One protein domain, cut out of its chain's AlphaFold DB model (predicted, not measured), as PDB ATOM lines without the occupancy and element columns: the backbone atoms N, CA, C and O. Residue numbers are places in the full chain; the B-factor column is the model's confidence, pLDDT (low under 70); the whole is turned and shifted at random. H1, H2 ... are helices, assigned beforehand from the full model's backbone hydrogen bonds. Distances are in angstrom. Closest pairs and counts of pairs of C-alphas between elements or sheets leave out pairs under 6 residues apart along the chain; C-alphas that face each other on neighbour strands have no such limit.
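What this domain is: This is residues 184 to 339 of the 417 residues of an uncharacterized protein of Neisseria elongata subsp. glycolytica ATCC 29315 (UniProt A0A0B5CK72). H2, H1 and H3 make an up-and-down bundle; H4 slants away from H1, and H5 folds back toward H4. Residues 248 to 254 stick out. The printed part, 156 residues with five named helices, is all helix, only just loose, close to compact: radius of gyration of the C-alphas 18.3 A, spans 60 by 37 by 27 A.

How they stand to each other: H2, residues 213 to 249, makes hairpins with H1, residues 184 to 208, and H3, residues 260 to 286. H1 touches H3, closest C-alphas 206 and 282, 4.3 A. H4, residues 296 to 313, touches H1 with 297 to 301 alone, closest C-alphas 298 and 199, 5.4 A. H5, residues 326 to 337, only just touches H4, with 3 pairs of C-alphas within 8 A. In H3, H4 and H5 every O i to N i+4 pair is within hydrogen-bond range.

Where its parts are: Find C-alpha 213 at (-2.390, 34.317, -62.494); H2 runs 54.1 A to C-alpha 249 at (-4.756, 2.070, -19.100).

The domain as a whole: The printed part has no cut; pLDDT is under 70 in residues 312 to 339.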
ATOM      1  N   ALA A 184      -7.465   8.141 -37.137       88.00
ATOM      2  CA  ALA A 184      -8.891   8.362 -37.346       88.00
ATOM      3  C   ALA A 184      -9.272   9.847 -37.242       88.00
ATOM      4  O   ALA A 184     -10.057  10.315 -38.055       88.00
ATOM      5  N   VAL A 185      -8.691  10.592 -36.292       91.50
ATOM      6  CA  VAL A 185      -8.934  12.041 -36.159       91.50
ATOM      7  C   VAL A 185      -8.396  12.769 -37.387       91.50
ATOM      8  O   VAL A 185      -9.116  13.544 -38.004       91.50
ATOM      9  N   TRP A 186      -7.165  12.466 -37.793       91.38
ATOM     10  CA  TRP A 186      -6.547  13.099 -38.958       91.38
ATOM     11  C   TRP A 186      -7.271  12.793 -40.270       91.38
ATOM     12  O   TRP A 186      -7.378  13.670 -41.115       91.38
ATOM     13  N   ILE A 187      -7.811  11.586 -40.437       89.44
ATOM     14  CA  ILE A 187      -8.608  11.220 -41.615       89.44
ATOM     15  C   ILE A 187      -9.972  11.920 -41.580       89.44
ATOM     16  O   ILE A 187     -10.369  12.514 -42.580       89.44
ATOM     17  N   LEU A 188     -10.670  11.879 -40.438       88.38
ATOM     18  CA  LEU A 188     -12.017  12.439 -40.290       88.38
ATOM     19  C   LEU A 188     -12.034  13.966 -40.433       88.38
ATOM     20  O   LEU A 188     -12.976  14.503 -40.997       88.38
ATOM     21  N   PHE A 189     -11.001  14.654 -39.943       85.12
ATOM     22  CA  PHE A 189     -10.885  16.109 -40.063       85.12
ATOM     23  C   PHE A 189     -10.133  16.537 -41.327       85.12
ATOM     24  O   PHE A 189     -10.522  17.504 -41.971       85.12
ATOM     25  N   GLY A 190      -9.070  15.827 -41.704       87.69
ATOM     26  CA  GLY A 190      -8.195  16.225 -42.806       87.69
ATOM     27  C   GLY A 190      -8.811  16.013 -44.187       87.69
ATOM     28  O   GLY A 190      -8.759  16.927 -45.004       87.69
ATOM     29  N   LEU A 191      -9.414  14.848 -44.462       89.44
ATOM     30  CA  LEU A 191      -9.941  14.558 -45.805       89.44
ATOM     31  C   LEU A 191     -11.087  15.492 -46.224       89.44
ATOM     32  O   LEU A 191     -11.006  16.022 -47.333       89.44
ATOM     33  N   PRO A 192     -12.120  15.746 -45.395       90.31
ATOM     34  CA  PRO A 192     -13.202  16.645 -45.793       90.31
ATOM     35  C   PRO A 192     -12.718  18.079 -46.008       90.31
ATOM     36  O   PRO A 192     -13.139  18.729 -46.961       90.31
ATOM     37  N   VAL A 193     -11.794  18.554 -45.166       89.62
ATOM     38  CA  VAL A 193     -11.190  19.884 -45.317       89.62
ATOM     39  C   VAL A 193     -10.393  19.974 -46.614       89.62
ATOM     40  O   VAL A 193     -10.557  20.942 -47.347       89.62
ATOM     41  N   LEU A 194      -9.567  18.974 -46.929       92.38
ATOM     42  CA  LEU A 194      -8.804  18.947 -48.179       92.38
ATOM     43  C   LEU A 194      -9.720  18.944 -49.405       92.38
ATOM     44  O   LEU A 194      -9.466  19.691 -50.345       92.38
ATOM     45  N   ALA A 195     -10.791  18.148 -49.385       91.12
ATOM     46  CA  ALA A 195     -11.771  18.116 -50.466       91.12
ATOM     47  C   ALA A 195     -12.477  19.472 -50.638       91.12
ATOM     48  O   ALA A 195     -12.578  19.977 -51.752       91.12
ATOM     49  N   TYR A 196     -12.910  20.095 -49.539       88.69
ATOM     50  CA  TYR A 196     -13.552  21.408 -49.574       88.69
ATOM     51  C   TYR A 196     -12.610  22.511 -50.075       88.69
ATOM     52  O   TYR A 196     -12.983  23.311 -50.930       88.69
ATOM     53  N   LEU A 197     -11.364  22.529 -49.593       90.00
ATOM     54  CA  LEU A 197     -10.359  23.484 -50.050       90.00
ATOM     55  C   LEU A 197      -9.996  23.288 -51.528       90.00
ATOM     56  O   LEU A 197      -9.717  24.273 -52.207       90.00
ATOM     57  N   ALA A 198     -10.016  22.049 -52.030       91.25
ATOM     58  CA  ALA A 198      -9.826  21.774 -53.451       91.25
ATOM     59  C   ALA A 198     -10.917  22.447 -54.293       91.25
ATOM     60  O   ALA A 198     -10.586  23.145 -55.243       91.25
ATOM     61  N   LEU A 199     -12.187  22.307 -53.896       87.50
ATOM     62  CA  LEU A 199     -13.322  22.928 -54.591       87.50
ATOM     63  C   LEU A 199     -13.239  24.461 -54.584       87.50
ATOM     64  O   LEU A 199     -13.498  25.098 -55.601       87.50
ATOM     65  N   LEU A 200     -12.852  25.064 -53.454       85.44
ATOM     66  CA  LEU A 200     -12.669  26.517 -53.371       85.44
ATOM     67  C   LEU A 200     -11.520  27.004 -54.259       85.44
ATOM     68  O   LEU A 200     -11.660  28.015 -54.942       85.44
ATOM     69  N   GLN A 201     -10.392  26.290 -54.256       87.38
ATOM     70  CA  GLN A 201      -9.233  26.660 -55.063       87.38
ATOM     71  C   GLN A 201      -9.496  26.473 -56.558       87.38
ATOM     72  O   GLN A 201      -9.039  27.280 -57.361       87.38
ATOM     73  N   GLU A 202     -10.214  25.415 -56.928       89.81
ATOM     74  CA  GLU A 202     -10.652  25.166 -58.298       89.81
ATOM     75  C   GLU A 202     -11.515  26.323 -58.806       89.81
ATOM     76  O   GLU A 202     -11.231  26.876 -59.867       89.81
ATOM     77  N   TRP A 203     -12.511  26.731 -58.014       83.00
ATOM     78  CA  TRP A 203     -13.424  27.816 -58.359       83.00
ATOM     79  C   TRP A 203     -12.712  29.169 -58.491       83.00
ATOM     80  O   TRP A 203     -12.923  29.891 -59.466       83.00
ATOM     81  N   ASP A 204     -11.822  29.494 -57.547       81.38
ATOM     82  CA  ASP A 204     -11.010  30.715 -57.601       81.38
ATOM     83  C   ASP A 204     -10.063  30.710 -58.813       81.38
ATOM     84  O   ASP A 204      -9.936  31.713 -59.519       81.38
ATOM     85  N   ALA A 205      -9.443  29.562 -59.110       84.31
ATOM     86  CA  ALA A 205      -8.603  29.398 -60.287       84.31
ATOM     87  C   ALA A 205      -9.404  29.560 -61.587       84.31
ATOM     88  O   ALA A 205      -8.978  30.319 -62.451       84.31
ATOM     89  N   GLU A 206     -10.571  28.929 -61.722       84.00
ATOM     90  CA  GLU A 206     -11.416  29.040 -62.920       84.00
ATOM     91  C   GLU A 206     -11.752  30.505 -63.254       84.00
ATOM     92  O   GLU A 206     -11.629  30.923 -64.406       84.00
ATOM     93  N   GLN A 207     -12.118  31.306 -62.246       78.88
ATOM     94  CA  GLN A 207     -12.522  32.702 -62.441       78.88
ATOM     95  C   GLN A 207     -11.346  33.656 -62.651       78.88
ATOM     96  O   GLN A 207     -11.407  34.561 -63.486       78.88
ATOM     97  N   ASN A 208     -10.284  33.492 -61.861       78.12
ATOM     98  CA  ASN A 208      -9.283  34.539 -61.694       78.12
ATOM     99  C   ASN A 208      -7.938  34.208 -62.344       78.12
ATOM    100  O   ASN A 208      -7.165  35.132 -62.614       78.12
ATOM    101  N   ILE A 209      -7.631  32.940 -62.648       80.94
ATOM    102  CA  ILE A 209      -6.278  32.560 -63.086       80.94
ATOM    103  C   ILE A 209      -5.920  33.110 -64.468       80.94
ATOM    104  O   ILE A 209      -4.776  33.503 -64.686       80.94
ATOM    105  N   ALA A 210      -6.897  33.206 -65.378       80.38
ATOM    106  CA  ALA A 210      -6.694  33.752 -66.718       80.38
ATOM    107  C   ALA A 210      -6.444  35.271 -66.693       80.38
ATOM    108  O   ALA A 210      -5.656  35.787 -67.483       80.38
ATOM    109  N   ALA A 211      -7.079  35.989 -65.760       80.50
ATOM    110  CA  ALA A 211      -6.959  37.442 -65.637       80.50
ATOM    111  C   ALA A 211      -5.796  37.877 -64.728       80.50
ATOM    112  O   ALA A 211      -5.145  38.894 -64.976       80.50
ATOM    113  N   LYS A 212      -5.553  37.143 -63.637       82.50
ATOM    114  CA  LYS A 212      -4.602  37.484 -62.567       82.50
ATOM    115  C   LYS A 212      -3.895  36.221 -62.052       82.50
ATOM    116  O   LYS A 212      -4.103  35.831 -60.899       82.50
ATOM    117  N   PRO A 213      -3.007  35.599 -62.846       81.12
ATOM    118  CA  PRO A 213      -2.390  34.317 -62.494       81.12
ATOM    119  C   PRO A 213      -1.576  34.399 -61.196       81.12
ATOM    120  O   PRO A 213      -1.772  33.601 -60.284       81.12
ATOM    121  N   PHE A 214      -0.725  35.420 -61.057       78.00
ATOM    122  CA  PHE A 214       0.104  35.597 -59.860       78.00
ATOM    123  C   PHE A 214      -0.717  35.871 -58.594       78.00
ATOM    124  O   PHE A 214      -0.398  35.342 -57.533       78.00
ATOM    125  N   GLY A 215      -1.776  36.680 -58.698       75.62
ATOM    126  CA  GLY A 215      -2.632  37.017 -57.557       75.62
ATOM    127  C   GLY A 215      -3.436  35.818 -57.056       75.62
ATOM    128  O   GLY A 215      -3.523  35.608 -55.850       75.62
ATOM    129  N   THR A 216      -3.951  35.012 -57.981       78.69
ATOM    130  CA  THR A 216      -4.747  33.808 -57.695       78.69
ATOM    131  C   THR A 216      -3.877  32.706 -57.086       78.69
ATOM    132  O   THR A 216      -4.224  32.127 -56.062       78.69
ATOM    133  N   LEU A 217      -2.680  32.477 -57.641       83.44
ATOM    134  CA  LEU A 217      -1.755  31.467 -57.118       83.44
ATOM    135  C   LEU A 217      -1.191  31.850 -55.741       83.44
ATOM    136  O   LEU A 217      -1.227  31.039 -54.819       83.44
ATOM    137  N   LEU A 218      -0.688  33.076 -55.567       81.69
ATOM    138  CA  LEU A 218      -0.106  33.495 -54.286       81.69
ATOM    139  C   LEU A 218      -1.176  33.739 -53.217       81.69
ATOM    140  O   LEU A 218      -1.003  33.324 -52.074       81.69
ATOM    141  N   GLY A 219      -2.274  34.406 -53.576       78.12
ATOM    142  CA  GLY A 219      -3.369  34.711 -52.657       78.12
ATOM    143  C   GLY A 219      -4.134  33.459 -52.235       78.12
ATOM    144  O   GLY A 219      -4.272  33.212 -51.035       78.12
ATOM    145  N   GLY A 220      -4.561  32.648 -53.209       80.81
ATOM    146  CA  GLY A 220      -5.237  31.374 -52.968       80.81
ATOM    147  C   GLY A 220      -4.334  30.386 -52.233       80.81
ATOM    148  O   GLY A 220      -4.730  29.838 -51.208       80.81
ATOM    149  N   GLY A 221      -3.070  30.257 -52.654       84.88
ATOM    150  CA  GLY A 221      -2.082  29.412 -51.976       84.88
ATOM    151  C   GLY A 221      -1.826  29.812 -50.518       84.88
ATOM    152  O   GLY A 221      -1.780  28.947 -49.643       84.88
ATOM    153  N   LEU A 222      -1.719  31.112 -50.219       88.00
ATOM    154  CA  LEU A 222      -1.544  31.594 -48.844       88.00
ATOM    155  C   LEU A 222      -2.787  31.321 -47.984       88.00
ATOM    156  O   LEU A 222      -2.652  30.858 -46.851       88.00
ATOM    157  N   ALA A 223      -3.988  31.581 -48.508       83.88
ATOM    158  CA  ALA A 223      -5.235  31.299 -47.800       83.88
ATOM    159  C   ALA A 223      -5.398  29.793 -47.528       83.88
ATOM    160  O   ALA A 223      -5.682  29.396 -46.398       83.88
ATOM    161  N   PHE A 224      -5.131  28.958 -48.534       89.31
ATOM    162  CA  PHE A 224      -5.147  27.500 -48.437       89.31
ATOM    163  C   PHE A 224      -4.182  26.999 -47.354       89.31
ATOM    164  O   PHE A 224      -4.566  26.214 -46.485       89.31
ATOM    165  N   LEU A 225      -2.945  27.509 -47.349       91.38
ATOM    166  CA  LEU A 225      -1.942  27.168 -46.343       91.38
ATOM    167  C   LEU A 225      -2.389  27.573 -44.932       91.38
ATOM    168  O   LEU A 225      -2.302  26.762 -44.013       91.38
ATOM    169  N   LEU A 226      -2.889  28.798 -44.747       90.19
ATOM    170  CA  LEU A 226      -3.339  29.285 -43.438       90.19
ATOM    171  C   LEU A 226      -4.497  28.450 -42.879       90.19
ATOM    172  O   LEU A 226      -4.497  28.131 -41.687       90.19
ATOM    173  N   ILE A 227      -5.445  28.042 -43.728       88.44
ATOM    174  CA  ILE A 227      -6.547  27.165 -43.313       88.44
ATOM    175  C   ILE A 227      -6.011  25.781 -42.924       88.44
ATOM    176  O   ILE A 227      -6.395  25.257 -41.878       88.44
ATOM    177  N   LEU A 228      -5.084  25.206 -43.698       91.81
ATOM    178  CA  LEU A 228      -4.458  23.928 -43.344       91.81
ATOM    179  C   LEU A 228      -3.678  23.987 -42.029       91.81
ATOM    180  O   LEU A 228      -3.755  23.040 -41.246       91.81
ATOM    181  N   LEU A 229      -2.970  25.086 -41.754       92.00
ATOM    182  CA  LEU A 229      -2.288  25.286 -40.474       92.00
ATOM    183  C   LEU A 229      -3.296  25.313 -39.316       92.00
ATOM    184  O   LEU A 229      -3.116  24.593 -38.334       92.00
ATOM    185  N   ALA A 230      -4.382  26.084 -39.443       89.69
ATOM    186  CA  ALA A 230      -5.418  26.179 -38.415       89.69
ATOM    187  C   ALA A 230      -6.097  24.823 -38.147       89.69
ATOM    188  O   ALA A 230      -6.211  24.391 -36.996       89.69
ATOM    189  N   VAL A 231      -6.482  24.109 -39.209       89.31
ATOM    190  CA  VAL A 231      -7.086  22.773 -39.110       89.31
ATOM    191  C   VAL A 231      -6.101  21.766 -38.534       89.31
ATOM    192  O   VAL A 231      -6.477  20.963 -37.681       89.31
ATOM    193  N   GLY A 232      -4.833  21.814 -38.937       91.38
ATOM    194  CA  GLY A 232      -3.807  20.925 -38.412       91.38
ATOM    195  C   GLY A 232      -3.533  21.146 -36.919       91.38
ATOM    196  O   GLY A 232      -3.334  20.170 -36.192       91.38
ATOM    197  N   ILE A 233      -3.592  22.390 -36.424       90.75
ATOM    198  CA  ILE A 233      -3.504  22.693 -34.984       90.75
ATOM    199  C   ILE A 233      -4.712  22.103 -34.245       90.75
ATOM    200  O   ILE A 233      -4.538  21.374 -33.266       90.75
ATOM    201  N   ALA A 234      -5.931  22.343 -34.736       90.12
ATOM    202  CA  ALA A 234      -7.151  21.813 -34.126       90.12
ATOM    203  C   ALA A 234      -7.171  20.272 -34.103       90.12
ATOM    204  O   ALA A 234      -7.439  19.658 -33.065       90.12
ATOM    205  N   ALA A 235      -6.814  19.632 -35.220       91.06
ATOM    206  CA  ALA A 235      -6.708  18.180 -35.331       91.06
ATOM    207  C   ALA A 235      -5.624  17.610 -34.406       91.06
ATOM    208  O   ALA A 235      -5.825  16.549 -33.812       91.06
ATOM    209  N   SER A 236      -4.508  18.325 -34.218       91.81
ATOM    210  CA  SER A 236      -3.464  17.936 -33.263       91.81
ATOM    211  C   SER A 236      -3.997  17.920 -31.835       91.81
ATOM    212  O   SER A 236      -3.827  16.916 -31.147       91.81
ATOM    213  N   LEU A 237      -4.703  18.970 -31.403       91.44
ATOM    214  CA  LEU A 237      -5.295  19.048 -30.063       91.44
ATOM    215  C   LEU A 237      -6.319  17.930 -29.826       91.44
ATOM    216  O   LEU A 237      -6.253  17.222 -28.818       91.44
ATOM    217  N   LEU A 238      -7.217  17.697 -30.784       90.75
ATOM    218  CA  LEU A 238      -8.188  16.601 -30.711       90.75
ATOM    219  C   LEU A 238      -7.501  15.231 -30.689       90.75
ATOM    220  O   LEU A 238      -7.872  14.357 -29.901       90.75
ATOM    221  N   SER A 239      -6.465  15.044 -31.510       92.19
ATOM    222  CA  SER A 239      -5.639  13.835 -31.524       92.19
ATOM    223  C   SER A 239      -4.987  13.605 -30.158       92.19
ATOM    224  O   SER A 239      -5.056  12.488 -29.648       92.19
ATOM    225  N   MET A 240      -4.441  14.645 -29.516       90.56
ATOM    226  CA  MET A 240      -3.868  14.550 -28.165       90.56
ATOM    227  C   MET A 240      -4.896  14.072 -27.141       90.56
ATOM    228  O   MET A 240      -4.597  13.160 -26.374       90.56
ATOM    229  N   VAL A 241      -6.109  14.631 -27.150       91.31
ATOM    230  CA  VAL A 241      -7.189  14.241 -26.226       91.31
ATOM    231  C   VAL A 241      -7.598  12.784 -26.446       91.31
ATOM    232  O   VAL A 241      -7.659  11.996 -25.497       91.31
ATOM    233  N   VAL A 242      -7.826  12.391 -27.702       90.81
ATOM    234  CA  VAL A 242      -8.207  11.015 -28.053       90.81
ATOM    235  C   VAL A 242      -7.108  10.029 -27.658       90.81
ATOM    236  O   VAL A 242      -7.393   8.979 -27.083       90.81
ATOM    237  N   VAL A 243      -5.848  10.363 -27.925       90.94
ATOM    238  CA  VAL A 243      -4.698   9.526 -27.574       90.94
ATOM    239  C   VAL A 243      -4.512   9.442 -26.060       90.94
ATOM    240  O   VAL A 243      -4.311   8.344 -25.541       90.94
ATOM    241  N   ALA A 244      -4.645  10.549 -25.327       88.44
ATOM    242  CA  ALA A 244      -4.601  10.556 -23.866       88.44
ATOM    243  C   ALA A 244      -5.676   9.631 -23.274       88.44
ATOM    244  O   ALA A 244      -5.388   8.821 -22.389       88.44
ATOM    245  N   TRP A 245      -6.891   9.663 -23.831       88.00
ATOM    246  CA  TRP A 245      -7.965   8.754 -23.438       88.00
ATOM    247  C   TRP A 245      -7.654   7.287 -23.773       88.00
ATOM    248  O   TRP A 245      -7.862   6.403 -22.939       88.00
ATOM    249  N   GLN A 246      -7.108   7.005 -24.959       85.69
ATOM    250  CA  GLN A 246      -6.728   5.647 -25.364       85.69
ATOM    251  C   GLN A 246      -5.611   5.064 -24.488       85.69
ATOM    252  O   GLN A 246      -5.646   3.876 -24.164       85.69
ATOM    253  N   ARG A 247      -4.656   5.900 -24.066       86.62
ATOM    254  CA  ARG A 247      -3.493   5.525 -23.249       86.62
ATOM    255  C   ARG A 247      -3.783   5.445 -21.749       86.62
ATOM    256  O   ARG A 247      -2.895   5.067 -20.990       86.62
ATOM    257  N   ARG A 248      -5.005   5.748 -21.293       85.69
ATOM    258  CA  ARG A 248      -5.340   5.818 -19.855       85.69
ATOM    259  C   ARG A 248      -5.023   4.545 -19.059       85.69
ATOM    260  O   ARG A 248      -4.767   4.625 -17.867       85.69
ATOM    261  N   LYS A 249      -5.046   3.378 -19.715       81.62
ATOM    262  CA  LYS A 249      -4.756   2.070 -19.100       81.62
ATOM    263  C   LYS A 249      -3.290   1.635 -19.229       81.62
ATOM    264  O   LYS A 249      -2.932   0.589 -18.707       81.62
ATOM    265  N   VAL A 250      -2.461   2.404 -19.934       84.88
ATOM    266  CA  VAL A 250      -1.049   2.089 -20.174       84.88
ATOM    267  C   VAL A 250      -0.193   2.837 -19.142       84.88
ATOM    268  O   VAL A 250      -0.369   4.058 -18.991       84.88
ATOM    269  N   PRO A 251       0.724   2.152 -18.428       85.00
ATOM    270  CA  PRO A 251       1.609   2.808 -17.472       85.00
ATOM    271  C   PRO A 251       2.476   3.883 -18.151       85.00
ATOM    272  O   PRO A 251       2.854   3.701 -19.310       85.00
ATOM    273  N   PRO A 252       2.811   4.993 -17.462       83.81
ATOM    274  CA  PRO A 252       3.554   6.110 -18.054       83.81
ATOM    275  C   PRO A 252       4.871   5.714 -18.732       83.81
ATOM    276  O   PRO A 252       5.161   6.240 -19.799       83.81
ATOM    277  N   ALA A 253       5.597   4.740 -18.175       84.38
ATOM    278  CA  ALA A 253       6.890   4.276 -18.687       84.38
ATOM    279  C   ALA A 253       6.847   3.661 -20.103       84.38
ATOM    280  O   ALA A 253       7.886   3.536 -20.736       84.38
ATOM    281  N   TYR A 254       5.667   3.279 -20.605       84.06
ATOM    282  CA  TYR A 254       5.500   2.715 -21.956       84.06
ATOM    283  C   TYR A 254       4.777   3.671 -22.910       84.06
ATOM    284  O   TYR A 254       4.395   3.282 -24.018       84.06
ATOM    285  N   ARG A 255       4.496   4.906 -22.476       85.50
ATOM    286  CA  ARG A 255       3.791   5.878 -23.311       85.50
ATOM    287  C   ARG A 255       4.781   6.505 -24.278       85.50
ATOM    288  O   ARG A 255       5.640   7.267 -23.863       85.50
ATOM    289  N   GLN A 256       4.591   6.239 -25.565       84.38
ATOM    290  CA  GLN A 256       5.357   6.902 -26.619       84.38
ATOM    291  C   GLN A 256       5.199   8.420 -26.562       84.38
ATOM    292  O   GLN A 256       4.108   8.933 -26.268       84.38
ATOM    293  N   GLN A 257       6.231   9.138 -26.982       83.62
ATOM    294  CA  GLN A 257       6.111  10.562 -27.267       83.62
ATOM    295  C   GLN A 257       5.032  10.821 -28.337       83.62
ATOM    296  O   GLN A 257       4.724   9.977 -29.188       83.62
ATOM    297  N   MET A 258       4.357  11.968 -28.236       84.62
ATOM    298  CA  MET A 258       3.323  12.341 -29.201       84.62
ATOM    299  C   MET A 258       3.980  12.817 -30.494       84.62
ATOM    300  O   MET A 258       4.802  13.724 -30.471       84.62
ATOM    301  N   ARG A 259       3.575  12.241 -31.629       85.75
ATOM    302  CA  ARG A 259       4.172  12.514 -32.951       85.75
ATOM    303  C   ARG A 259       3.167  13.154 -33.907       85.75
ATOM    304  O   ARG A 259       3.095  12.817 -35.083       85.75
ATOM    305  N   ASN A 260       2.352  14.085 -33.399       86.75
ATOM    306  CA  ASN A 260       1.373  14.807 -34.225       86.75
ATOM    307  C   ASN A 260       2.041  15.614 -35.354       86.75
ATOM    308  O   ASN A 260       1.420  15.805 -36.394       86.75
ATOM    309  N   ALA A 261       3.307  16.019 -35.188       86.62
ATOM    310  CA  ALA A 261       4.085  16.699 -36.222       86.62
ATOM    311  C   ALA A 261       4.233  15.865 -37.510       86.62
ATOM    312  O   ALA A 261       4.162  16.423 -38.600       86.62
ATOM    313  N   GLU A 262       4.350  14.534 -37.416       87.69
ATOM    314  CA  GLU A 262       4.409  13.659 -38.598       87.69
ATOM    315  C   GLU A 262       3.094  13.691 -39.390       87.69
ATOM    316  O   GLU A 262       3.087  13.787 -40.617       87.69
ATOM    317  N   ALA A 263       1.961  13.595 -38.687       87.88
ATOM    318  CA  ALA A 263       0.638  13.624 -39.303       87.88
ATOM    319  C   ALA A 263       0.327  15.006 -39.896       87.88
ATOM    320  O   ALA A 263      -0.214  15.099 -40.996       87.88
ATOM    321  N   PHE A 264       0.747  16.064 -39.205       90.44
ATOM    322  CA  PHE A 264       0.668  17.437 -39.685       90.44
ATOM    323  C   PHE A 264       1.520  17.655 -40.945       90.44
ATOM    324  O   PHE A 264       1.033  18.203 -41.931       90.44
ATOM    325  N   GLY A 265       2.761  17.161 -40.965       89.25
ATOM    326  CA  GLY A 265       3.624  17.210 -42.147       89.25
ATOM    327  C   GLY A 265       3.023  16.461 -43.339       89.25
ATOM    328  O   GLY A 265       3.018  16.977 -44.456       89.25
ATOM    329  N   LYS A 266       2.423  15.284 -43.104       90.12
ATOM    330  CA  LYS A 266       1.671  14.544 -44.132       90.12
ATOM    331  C   LYS A 266       0.479  15.350 -44.653       90.12
ATOM    332  O   LYS A 266       0.292  15.401 -45.864       90.12
ATOM    333  N   LEU A 267      -0.302  15.986 -43.775       92.12
ATOM    334  CA  LEU A 267      -1.423  16.850 -44.166       92.12
ATOM    335  C   LEU A 267      -0.951  17.983 -45.086       92.12
ATOM    336  O   LEU A 267      -1.556  18.196 -46.130       92.12
ATOM    337  N   LEU A 268       0.140  18.670 -44.734       91.94
ATOM    338  CA  LEU A 268       0.708  19.735 -45.564       91.94
ATOM    339  C   LEU A 268       1.195  19.214 -46.920       91.94
ATOM    340  O   LEU A 268       0.907  19.830 -47.944       91.94
ATOM    341  N   GLY A 269       1.881  18.068 -46.942       92.25
ATOM    342  CA  GLY A 269       2.340  17.438 -48.182       92.25
ATOM    343  C   GLY A 269       1.187  17.068 -49.119       92.25
ATOM    344  O   GLY A 269       1.203  17.433 -50.293       92.25
ATOM    345  N   TRP A 270       0.147  16.405 -48.600       92.44
ATOM    346  CA  TRP A 270      -1.067  16.109 -49.369       92.44
ATOM    347  C   TRP A 270      -1.808  17.378 -49.786       92.44
ATOM    348  O   TRP A 270      -2.269  17.468 -50.920       92.44
ATOM    349  N   GLY A 271      -1.879  18.371 -48.902       92.88
ATOM    350  CA  GLY A 271      -2.467  19.676 -49.180       92.88
ATOM    351  C   GLY A 271      -1.823  20.365 -50.372       92.88
ATOM    352  O   GLY A 271      -2.531  20.815 -51.264       92.88
ATOM    353  N   PHE A 272      -0.492  20.381 -50.435       92.94
ATOM    354  CA  PHE A 272       0.236  20.945 -51.569       92.94
ATOM    355  C   PHE A 272      -0.102  20.239 -52.891       92.94
ATOM    356  O   PHE A 272      -0.358  20.901 -53.895       92.94
ATOM    357  N   LEU A 273      -0.158  18.902 -52.893       94.56
ATOM    358  CA  LEU A 273      -0.521  18.130 -54.087       94.56
ATOM    359  C   LEU A 273      -1.960  18.408 -54.539       94.56
ATOM    360  O   LEU A 273      -2.208  18.584 -55.731       94.56
ATOM    361  N   VAL A 274      -2.897  18.476 -53.591       94.81
ATOM    362  CA  VAL A 274      -4.305  18.794 -53.860       94.81
ATOM    363  C   VAL A 274      -4.451  20.212 -54.409       94.81
ATOM    364  O   VAL A 274      -5.157  20.408 -55.393       94.81
ATOM    365  N   TRP A 275      -3.746  21.185 -53.828       93.75
ATOM    366  CA  TRP A 275      -3.739  22.567 -54.304       93.75
ATOM    367  C   TRP A 275      -3.216  22.670 -55.742       93.75
ATOM    368  O   TRP A 275      -3.863  23.278 -56.591       93.75
ATOM    369  N   MET A 276      -2.095  22.006 -56.048       93.50
ATOM    370  CA  MET A 276      -1.548  21.946 -57.408       93.50
ATOM    371  C   MET A 276      -2.543  21.338 -58.402       93.50
ATOM    372  O   MET A 276      -2.726  21.875 -59.495       93.50
ATOM    373  N   ALA A 277      -3.201  20.237 -58.027       94.12
ATOM    374  CA  ALA A 277      -4.200  19.584 -58.868       94.12
ATOM    375  C   ALA A 277      -5.430  20.478 -59.104       94.12
ATOM    376  O   ALA A 277      -5.881  20.593 -60.242       94.12
ATOM    377  N   ALA A 278      -5.928  21.152 -58.064       91.94
ATOM    378  CA  ALA A 278      -7.055  22.076 -58.160       91.94
ATOM    379  C   ALA A 278      -6.731  23.288 -59.049       91.94
ATOM    380  O   ALA A 278      -7.527  23.650 -59.912       91.94
ATOM    381  N   CYS A 279      -5.533  23.869 -58.915       90.75
ATOM    382  CA  CYS A 279      -5.066  24.949 -59.787       90.75
ATOM    383  C   CYS A 279      -4.943  24.502 -61.250       90.75
ATOM    384  O   CYS A 279      -5.348  25.235 -62.149       90.75
ATOM    385  N   ALA A 280      -4.397  23.306 -61.498       91.50
ATOM    386  CA  ALA A 280      -4.277  22.761 -62.849       91.50
ATOM    387  C   ALA A 280      -5.651  22.498 -63.483       91.50
ATOM    388  O   ALA A 280      -5.858  22.828 -64.652       91.50
ATOM    389  N   TYR A 281      -6.595  21.957 -62.706       91.44
ATOM    390  CA  TYR A 281      -7.971  21.760 -63.153       91.44
ATOM    391  C   TYR A 281      -8.649  23.099 -63.462       91.44
ATOM    392  O   TYR A 281      -9.138  23.282 -64.574       91.44
ATOM    393  N   GLY A 282      -8.624  24.057 -62.529       88.00
ATOM    394  CA  GLY A 282      -9.241  25.374 -62.715       88.00
ATOM    395  C   GLY A 282      -8.641  26.149 -63.891       88.00
ATOM    396  O   GLY A 282      -9.367  26.776 -64.660       88.00
ATOM    397  N   PHE A 283      -7.328  26.029 -64.122       88.06
ATOM    398  CA  PHE A 283      -6.685  26.564 -65.325       88.06
ATOM    399  C   PHE A 283      -7.239  25.936 -66.605       88.06
ATOM    400  O   PHE A 283      -7.635  26.659 -67.517       88.06
ATOM    401  N   ALA A 284      -7.299  24.607 -66.678       89.62
ATOM    402  CA  ALA A 284      -7.825  23.909 -67.847       89.62
ATOM    403  C   ALA A 284      -9.315  24.224 -68.090       89.62
ATOM    404  O   ALA A 284      -9.711  24.424 -69.236       89.62
ATOM    405  N   ALA A 285     -10.123  24.347 -67.032       88.06
ATOM    406  CA  ALA A 285     -11.519  24.777 -67.123       88.06
ATOM    407  C   ALA A 285     -11.654  26.226 -67.634       88.06
ATOM    408  O   ALA A 285     -12.526  26.510 -68.455       88.06
ATOM    409  N   SER A 286     -10.749  27.133 -67.237       84.69
ATOM    410  CA  SER A 286     -10.733  28.523 -67.732       84.69
ATOM    411  C   SER A 286     -10.447  28.634 -69.237       84.69
ATOM    412  O   SER A 286     -10.876  29.592 -69.873       84.69
ATOM    413  N   GLN A 287      -9.732  27.655 -69.804       87.25
ATOM    414  CA  GLN A 287      -9.410  27.560 -71.234       87.25
ATOM    415  C   GLN A 287     -10.427  26.715 -72.020       87.25
ATOM    416  O   GLN A 287     -10.169  26.361 -73.170       87.25
ATOM    417  N   ASP A 288     -11.548  26.338 -71.392       86.75
ATOM    418  CA  ASP A 288     -12.573  25.448 -71.951       86.75
ATOM    419  C   ASP A 288     -12.050  24.042 -72.337       86.75
ATOM    420  O   ASP A 288     -12.669  23.331 -73.129       86.75
ATOM    421  N   TRP A 289     -10.916  23.597 -71.773       87.88
ATOM    422  CA  TRP A 289     -10.377  22.242 -71.989       87.88
ATOM    423  C   TRP A 289     -11.072  21.182 -71.127       87.88
ATOM    424  O   TRP A 289     -11.054  19.999 -71.467       87.88
ATOM    425  N   LEU A 290     -11.660  21.596 -70.002       88.50
ATOM    426  CA  LEU A 290     -12.384  20.749 -69.052       88.50
ATOM    427  C   LEU A 290     -13.753  21.359 -68.706       88.50
ATOM    428  O   LEU A 290     -13.953  22.558 -68.913       88.50
ATOM    429  N   PRO A 291     -14.696  20.561 -68.168       83.50
ATOM    430  CA  PRO A 291     -15.989  21.068 -67.722       83.50
ATOM    431  C   PRO A 291     -15.828  22.120 -66.620       83.50
ATOM    432  O   PRO A 291     -15.170  21.869 -65.608       83.50
ATOM    433  N   LYS A 292     -16.481  23.269 -66.809       81.88
ATOM    434  CA  LYS A 292     -16.589  24.326 -65.801       81.88
ATOM    435  C   LYS A 292     -17.430  23.847 -64.630       81.88
ATOM    436  O   LYS A 292     -18.514  23.294 -64.835       81.88
ATOM    437  N   SER A 293     -16.935  24.044 -63.415       77.12
ATOM    438  CA  SER A 293     -17.689  23.692 -62.211       77.12
ATOM    439  C   SER A 293     -18.574  24.842 -61.738       77.12
ATOM    440  O   SER A 293     -19.519  24.607 -60.976       77.12
ATOM    441  N   GLU A 294     -18.284  26.075 -62.183       78.44
ATOM    442  CA  GLU A 294     -18.978  27.318 -61.805       78.44
ATOM    443  C   GLU A 294     -19.064  27.525 -60.278       78.44
ATOM    444  O   GLU A 294     -19.856  28.330 -59.790       78.44
ATOM    445  N   GLY A 295     -18.282  26.770 -59.497       73.75
ATOM    446  CA  GLY A 295     -18.346  26.760 -58.039       73.75
ATOM    447  C   GLY A 295     -19.638  26.194 -57.438       73.75
ATOM    448  O   GLY A 295     -19.830  26.338 -56.234       73.75
ATOM    449  N   ARG A 296     -20.524  25.533 -58.202       78.19
ATOM    450  CA  ARG A 296     -21.837  25.071 -57.690       78.19
ATOM    451  C   ARG A 296     -21.709  24.154 -56.475       78.19
ATOM    452  O   ARG A 296     -22.337  24.389 -55.448       78.19
ATOM    453  N   LEU A 297     -20.840  23.146 -56.573       77.06
ATOM    454  CA  LEU A 297     -20.575  22.213 -55.474       77.06
ATOM    455  C   LEU A 297     -19.887  22.896 -54.289       77.06
ATOM    456  O   LEU A 297     -20.201  22.587 -53.143       77.06
ATOM    457  N   ALA A 298     -18.971  23.834 -54.551       75.25
ATOM    458  CA  ALA A 298     -18.330  24.608 -53.494       75.25
ATOM    459  C   ALA A 298     -19.387  25.406 -52.713       75.25
ATOM    460  O   ALA A 298     -19.454  25.290 -51.494       75.25
ATOM    461  N   LEU A 299     -20.270  26.115 -53.422       74.88
ATOM    462  CA  LEU A 299     -21.335  26.940 -52.857       74.88
ATOM    463  C   LEU A 299     -22.363  26.120 -52.062       74.88
ATOM    464  O   LEU A 299     -22.731  26.511 -50.956       74.88
ATOM    465  N   GLU A 300     -22.809  24.976 -52.589       79.56
ATOM    466  CA  GLU A 300     -23.735  24.075 -51.888       79.56
ATOM    467  C   GLU A 300     -23.138  23.563 -50.572       79.56
ATOM    468  O   GLU A 300     -23.795  23.604 -49.525       79.56
ATOM    469  N   VAL A 301     -21.874  23.126 -50.609       80.62
ATOM    470  CA  VAL A 301     -21.159  22.647 -49.421       80.62
ATOM    471  C   VAL A 301     -20.944  23.785 -48.427       80.62
ATOM    472  O   VAL A 301     -21.180  23.587 -47.234       80.62
ATOM    473  N   THR A 302     -20.560  24.980 -48.885       77.31
ATOM    474  CA  THR A 302     -20.408  26.143 -48.004       77.31
ATOM    475  C   THR A 302     -21.734  26.500 -47.343       77.31
ATOM    476  O   THR A 302     -21.785  26.632 -46.124       77.31
ATOM    477  N   GLN A 303     -22.833  26.569 -48.097       77.25
ATOM    478  CA  GLN A 303     -24.145  26.905 -47.547       77.25
ATOM    479  C   GLN A 303     -24.628  25.860 -46.529       77.25
ATOM    480  O   GLN A 303     -25.191  26.215 -45.491       77.25
ATOM    481  N   ALA A 304     -24.396  24.571 -46.792       80.00
ATOM    482  CA  ALA A 304     -24.695  23.501 -45.845       80.00
ATOM    483  C   ALA A 304     -23.850  23.614 -44.565       80.00
ATOM    484  O   ALA A 304     -24.391  23.519 -43.461       80.00
ATOM    485  N   ALA A 305     -22.548  23.881 -44.703       76.12
ATOM    486  CA  ALA A 305     -21.642  24.066 -43.575       76.12
ATOM    487  C   ALA A 305     -22.035  25.277 -42.715       76.12
ATOM    488  O   ALA A 305     -22.061  25.166 -41.490       76.12
ATOM    489  N   CYS A 306     -22.405  26.401 -43.336       73.56
ATOM    490  CA  CYS A 306     -22.838  27.603 -42.626       73.56
ATOM    491  C   CYS A 306     -24.149  27.373 -41.864       73.56
ATOM    492  O   CYS A 306     -24.209  27.683 -40.680       73.56
ATOM    493  N   ARG A 307     -25.156  26.728 -42.476       74.75
ATOM    494  CA  ARG A 307     -26.408  26.367 -41.777       74.75
ATOM    495  C   ARG A 307     -26.150  25.510 -40.544       74.75
ATOM    496  O   ARG A 307     -26.796  25.685 -39.514       74.75
ATOM    497  N   GLN A 308     -25.225  24.559 -40.657       76.81
ATOM    498  CA  GLN A 308     -24.880  23.709 -39.532       76.81
ATOM    499  C   GLN A 308     -24.140  24.508 -38.458       76.81
ATOM    500  O   GLN A 308     -24.516  24.417 -37.294       76.81
ATOM    501  N   ALA A 309     -23.155  25.328 -38.832       70.88
ATOM    502  CA  ALA A 309     -22.418  26.189 -37.910       70.88
ATOM    503  C   ALA A 309     -23.329  27.185 -37.171       70.88
ATOM    504  O   ALA A 309     -23.203  27.311 -35.954       70.88
ATOM    505  N   ASP A 310     -24.287  27.803 -37.866       73.19
ATOM    506  CA  ASP A 310     -25.295  28.695 -37.280       73.19
ATOM    507  C   ASP A 310     -26.137  27.975 -36.209       73.19
ATOM    508  O   ASP A 310     -26.503  28.564 -35.192       73.19
ATOM    509  N   GLY A 311     -26.399  26.677 -36.395       72.06
ATOM    510  CA  GLY A 311     -27.085  25.840 -35.409       72.06
ATOM    511  C   GLY A 311     -26.278  25.566 -34.132       72.06
ATOM    512  O   GLY A 311     -26.875  25.349 -33.081       72.06
ATOM    513  N   TRP A 312     -24.941  25.584 -34.196       66.12
ATOM    514  CA  TRP A 312     -24.061  25.327 -33.042       66.12
ATOM    515  C   TRP A 312     -23.588  26.602 -32.341       66.12
ATOM    516  O   TRP A 312     -23.474  26.625 -31.117       66.12
ATOM    517  N   LEU A 313     -23.262  27.635 -33.114       61.88
ATOM    518  CA  LEU A 313     -22.587  28.851 -32.652       61.88
ATOM    519  C   LEU A 313     -23.513  30.078 -32.649       61.88
ATOM    520  O   LEU A 313     -23.081  31.171 -32.287       61.88
ATOM    521  N   GLY A 314     -24.781  29.903 -33.033       62.47
ATOM    522  CA  GLY A 314     -25.712  30.999 -33.284       62.47
ATOM    523  C   GLY A 314     -25.460  31.674 -34.640       62.47
ATOM    524  O   GLY A 314     -24.447  31.390 -35.284       62.47
ATOM    525  N   PRO A 315     -26.365  32.570 -35.080       60.12
ATOM    526  CA  PRO A 315     -26.303  33.184 -36.406       60.12
ATOM    527  C   PRO A 315     -24.945  33.839 -36.678       60.12
ATOM    528  O   PRO A 315     -24.489  34.662 -35.882       60.12
ATOM    529  N   SER A 316     -24.326  33.515 -37.813       56.69
ATOM    530  CA  SER A 316     -23.025  34.049 -38.253       56.69
ATOM    531  C   SER A 316     -22.959  35.581 -38.316       56.69
ATOM    532  O   SER A 316     -21.881  36.164 -38.174       56.69
ATOM    533  N   GLU A 317     -24.108  36.251 -38.449       56.94
ATOM    534  CA  GLU A 317     -24.238  37.712 -38.369       56.94
ATOM    535  C   GLU A 317     -23.834  38.279 -36.994       56.94
ATOM    536  O   GLU A 317     -23.365  39.413 -36.914       56.94
ATOM    537  N   ASN A 318     -23.919  37.467 -35.934       54.06
ATOM    538  CA  ASN A 318     -23.654  37.859 -34.548       54.06
ATOM    539  C   ASN A 318     -22.227  37.529 -34.074       54.06
ATOM    540  O   ASN A 318     -21.906  37.732 -32.906       54.06
ATOM    541  N   TRP A 319     -21.357  36.987 -34.934       54.91
ATOM    542  CA  TRP A 319     -19.988  36.647 -34.535       54.91
ATOM    543  C   TRP A 319     -19.130  37.919 -34.471       54.91
ATOM    544  O   TRP A 319     -18.647  38.417 -35.495       54.91
ATOM    545  N   GLU A 320     -18.941  38.477 -33.277       47.09
ATOM    546  CA  GLU A 320     -18.102  39.657 -33.049       47.09
ATOM    547  C   GLU A 320     -16.609  39.295 -33.099       47.09
ATOM    548  O   GLU A 320     -16.030  38.765 -32.157       47.09
ATOM    549  N   PHE A 321     -15.968  39.600 -34.229       47.56
ATOM    550  CA  PHE A 321     -14.512  39.687 -34.341       47.56
ATOM    551  C   PHE A 321     -14.182  41.110 -34.786       47.56
ATOM    552  O   PHE A 321     -14.275  41.438 -35.972       47.56
ATOM    553  N   GLU A 322     -13.879  41.978 -33.823       39.41
ATOM    554  CA  GLU A 322     -13.480  43.362 -34.078       39.41
ATOM    555  C   GLU A 322     -12.014  43.427 -34.534       39.41
ATOM    556  O   GLU A 322     -11.108  42.950 -33.851       39.41
ATOM    557  N   GLY A 323     -11.763  44.034 -35.698       46.00
ATOM    558  CA  GLY A 323     -10.415  44.416 -36.131       46.00
ATOM    559  C   GLY A 323     -10.228  44.442 -37.647       46.00
ATOM    560  O   GLY A 323     -10.635  43.526 -38.343       46.00
ATOM    561  N   ASN A 324      -9.537  45.449 -38.186       41.94
ATOM    562  CA  ASN A 324      -9.297  45.629 -39.631       41.94
ATOM    563  C   ASN A 324      -8.163  44.735 -40.195       41.94
ATOM    564  O   ASN A 324      -7.382  45.167 -41.041       41.94
ATOM    565  N   GLY A 325      -8.042  43.499 -39.706       40.84
ATOM    566  CA  GLY A 325      -6.982  42.554 -40.075       40.84
ATOM    567  C   GLY A 325      -7.417  41.471 -41.069       40.84
ATOM    568  O   GLY A 325      -8.560  41.432 -41.527       40.84
ATOM    569  N   PHE A 326      -6.507  40.533 -41.356       40.91
ATOM    570  CA  PHE A 326      -6.761  39.334 -42.171       40.91
ATOM    571  C   PHE A 326      -8.039  38.590 -41.742       40.91
ATOM    572  O   PHE A 326      -8.828  38.209 -42.598       40.91
ATOM    573  N   PHE A 327      -8.303  38.481 -40.436       37.09
ATOM    574  CA  PHE A 327      -9.506  37.840 -39.893       37.09
ATOM    575  C   PHE A 327     -10.819  38.555 -40.254       37.09
ATOM    576  O   PHE A 327     -11.817  37.880 -40.478       37.09
ATOM    577  N   ALA A 328     -10.841  39.886 -40.400       46.62
ATOM    578  CA  ALA A 328     -12.034  40.592 -40.883       46.62
ATOM    579  C   ALA A 328     -12.220  40.487 -42.397       46.62
ATOM    580  O   ALA A 328     -13.354  40.493 -42.874       46.62
ATOM    581  N   LYS A 329     -11.126  40.362 -43.161       47.06
ATOM    582  CA  LYS A 329     -11.206  40.011 -44.584       47.06
ATOM    583  C   LYS A 329     -11.755  38.592 -44.746       47.06
ATOM    584  O   LYS A 329     -12.737  38.414 -45.450       47.06
ATOM    585  N   LEU A 330     -11.228  37.638 -43.980       43.25
ATOM    586  CA  LEU A 330     -11.699  36.256 -43.947       43.25
ATOM    587  C   LEU A 330     -13.164  36.164 -43.486       43.25
ATOM    588  O   LEU A 330     -13.932  35.441 -44.101       43.25
ATOM    589  N   LYS A 331     -13.591  36.952 -42.484       50.78
ATOM    590  CA  LYS A 331     -15.007  37.087 -42.082       50.78
ATOM    591  C   LYS A 331     -15.875  37.644 -43.209       50.78
ATOM    592  O   LYS A 331     -16.989  37.174 -43.392       50.78
ATOM    593  N   ARG A 332     -15.405  38.656 -43.946       53.62
ATOM    594  CA  ARG A 332     -16.149  39.239 -45.074       53.62
ATOM    595  C   ARG A 332     -16.296  38.236 -46.220       53.62
ATOM    596  O   ARG A 332     -17.373  38.155 -46.796       53.62
ATOM    597  N   ASP A 333     -15.247  37.464 -46.487       52.69
ATOM    598  CA  ASP A 333     -15.224  36.452 -47.541       52.69
ATOM    599  C   ASP A 333     -16.066  35.224 -47.133       52.69
ATOM    600  O   ASP A 333     -16.934  34.807 -47.887       52.69
ATOM    601  N   PHE A 334     -15.952  34.714 -45.901       45.25
ATOM    602  CA  PHE A 334     -16.830  33.645 -45.388       45.25
ATOM    603  C   PHE A 334     -18.286  34.093 -45.215       45.25
ATOM    604  O   PHE A 334     -19.204  33.352 -45.551       45.25
ATOM    605  N   GLY A 335     -18.522  35.305 -44.715       50.59
ATOM    606  CA  GLY A 335     -19.862  35.866 -44.545       50.59
ATOM    607  C   GLY A 335     -20.560  36.157 -45.876       50.59
ATOM    608  O   GLY A 335     -21.785  36.076 -45.945       50.59
ATOM    609  N   SER A 336     -19.807  36.455 -46.944       55.28
ATOM    610  CA  SER A 336     -20.372  36.535 -48.296       55.28
ATOM    611  C   SER A 336     -20.726  35.147 -48.838       55.28
ATOM    612  O   SER A 336     -21.791  34.998 -49.431       55.28
ATOM    613  N   LEU A 337     -19.906  34.129 -48.552       48.34
ATOM    614  CA  LEU A 337     -20.149  32.738 -48.947       48.34
ATOM    615  C   LEU A 337     -21.319  32.077 -48.189       48.34
ATOM    616  O   LEU A 337     -22.004  31.222 -48.743       48.34
ATOM    617  N   CYS A 338     -21.568  32.463 -46.934       48.31
ATOM    618  CA  CYS A 338     -22.654  31.923 -46.105       48.31
ATOM    619  C   CYS A 338     -24.029  32.564 -46.365       48.31
ATOM    620  O   CYS A 338     -25.043  32.066 -45.869       48.31
ATOM    621  N   ARG A 339     -24.100  33.669 -47.119       52.22
ATOM    622  CA  ARG A 339     -25.370  34.347 -47.399       52.22
ATOM    623  C   ARG A 339     -26.186  33.556 -48.426       52.22
ATOM    624  O   ARG A 339     -25.644  33.165 -49.457       52.22
TER     625      ARG A 339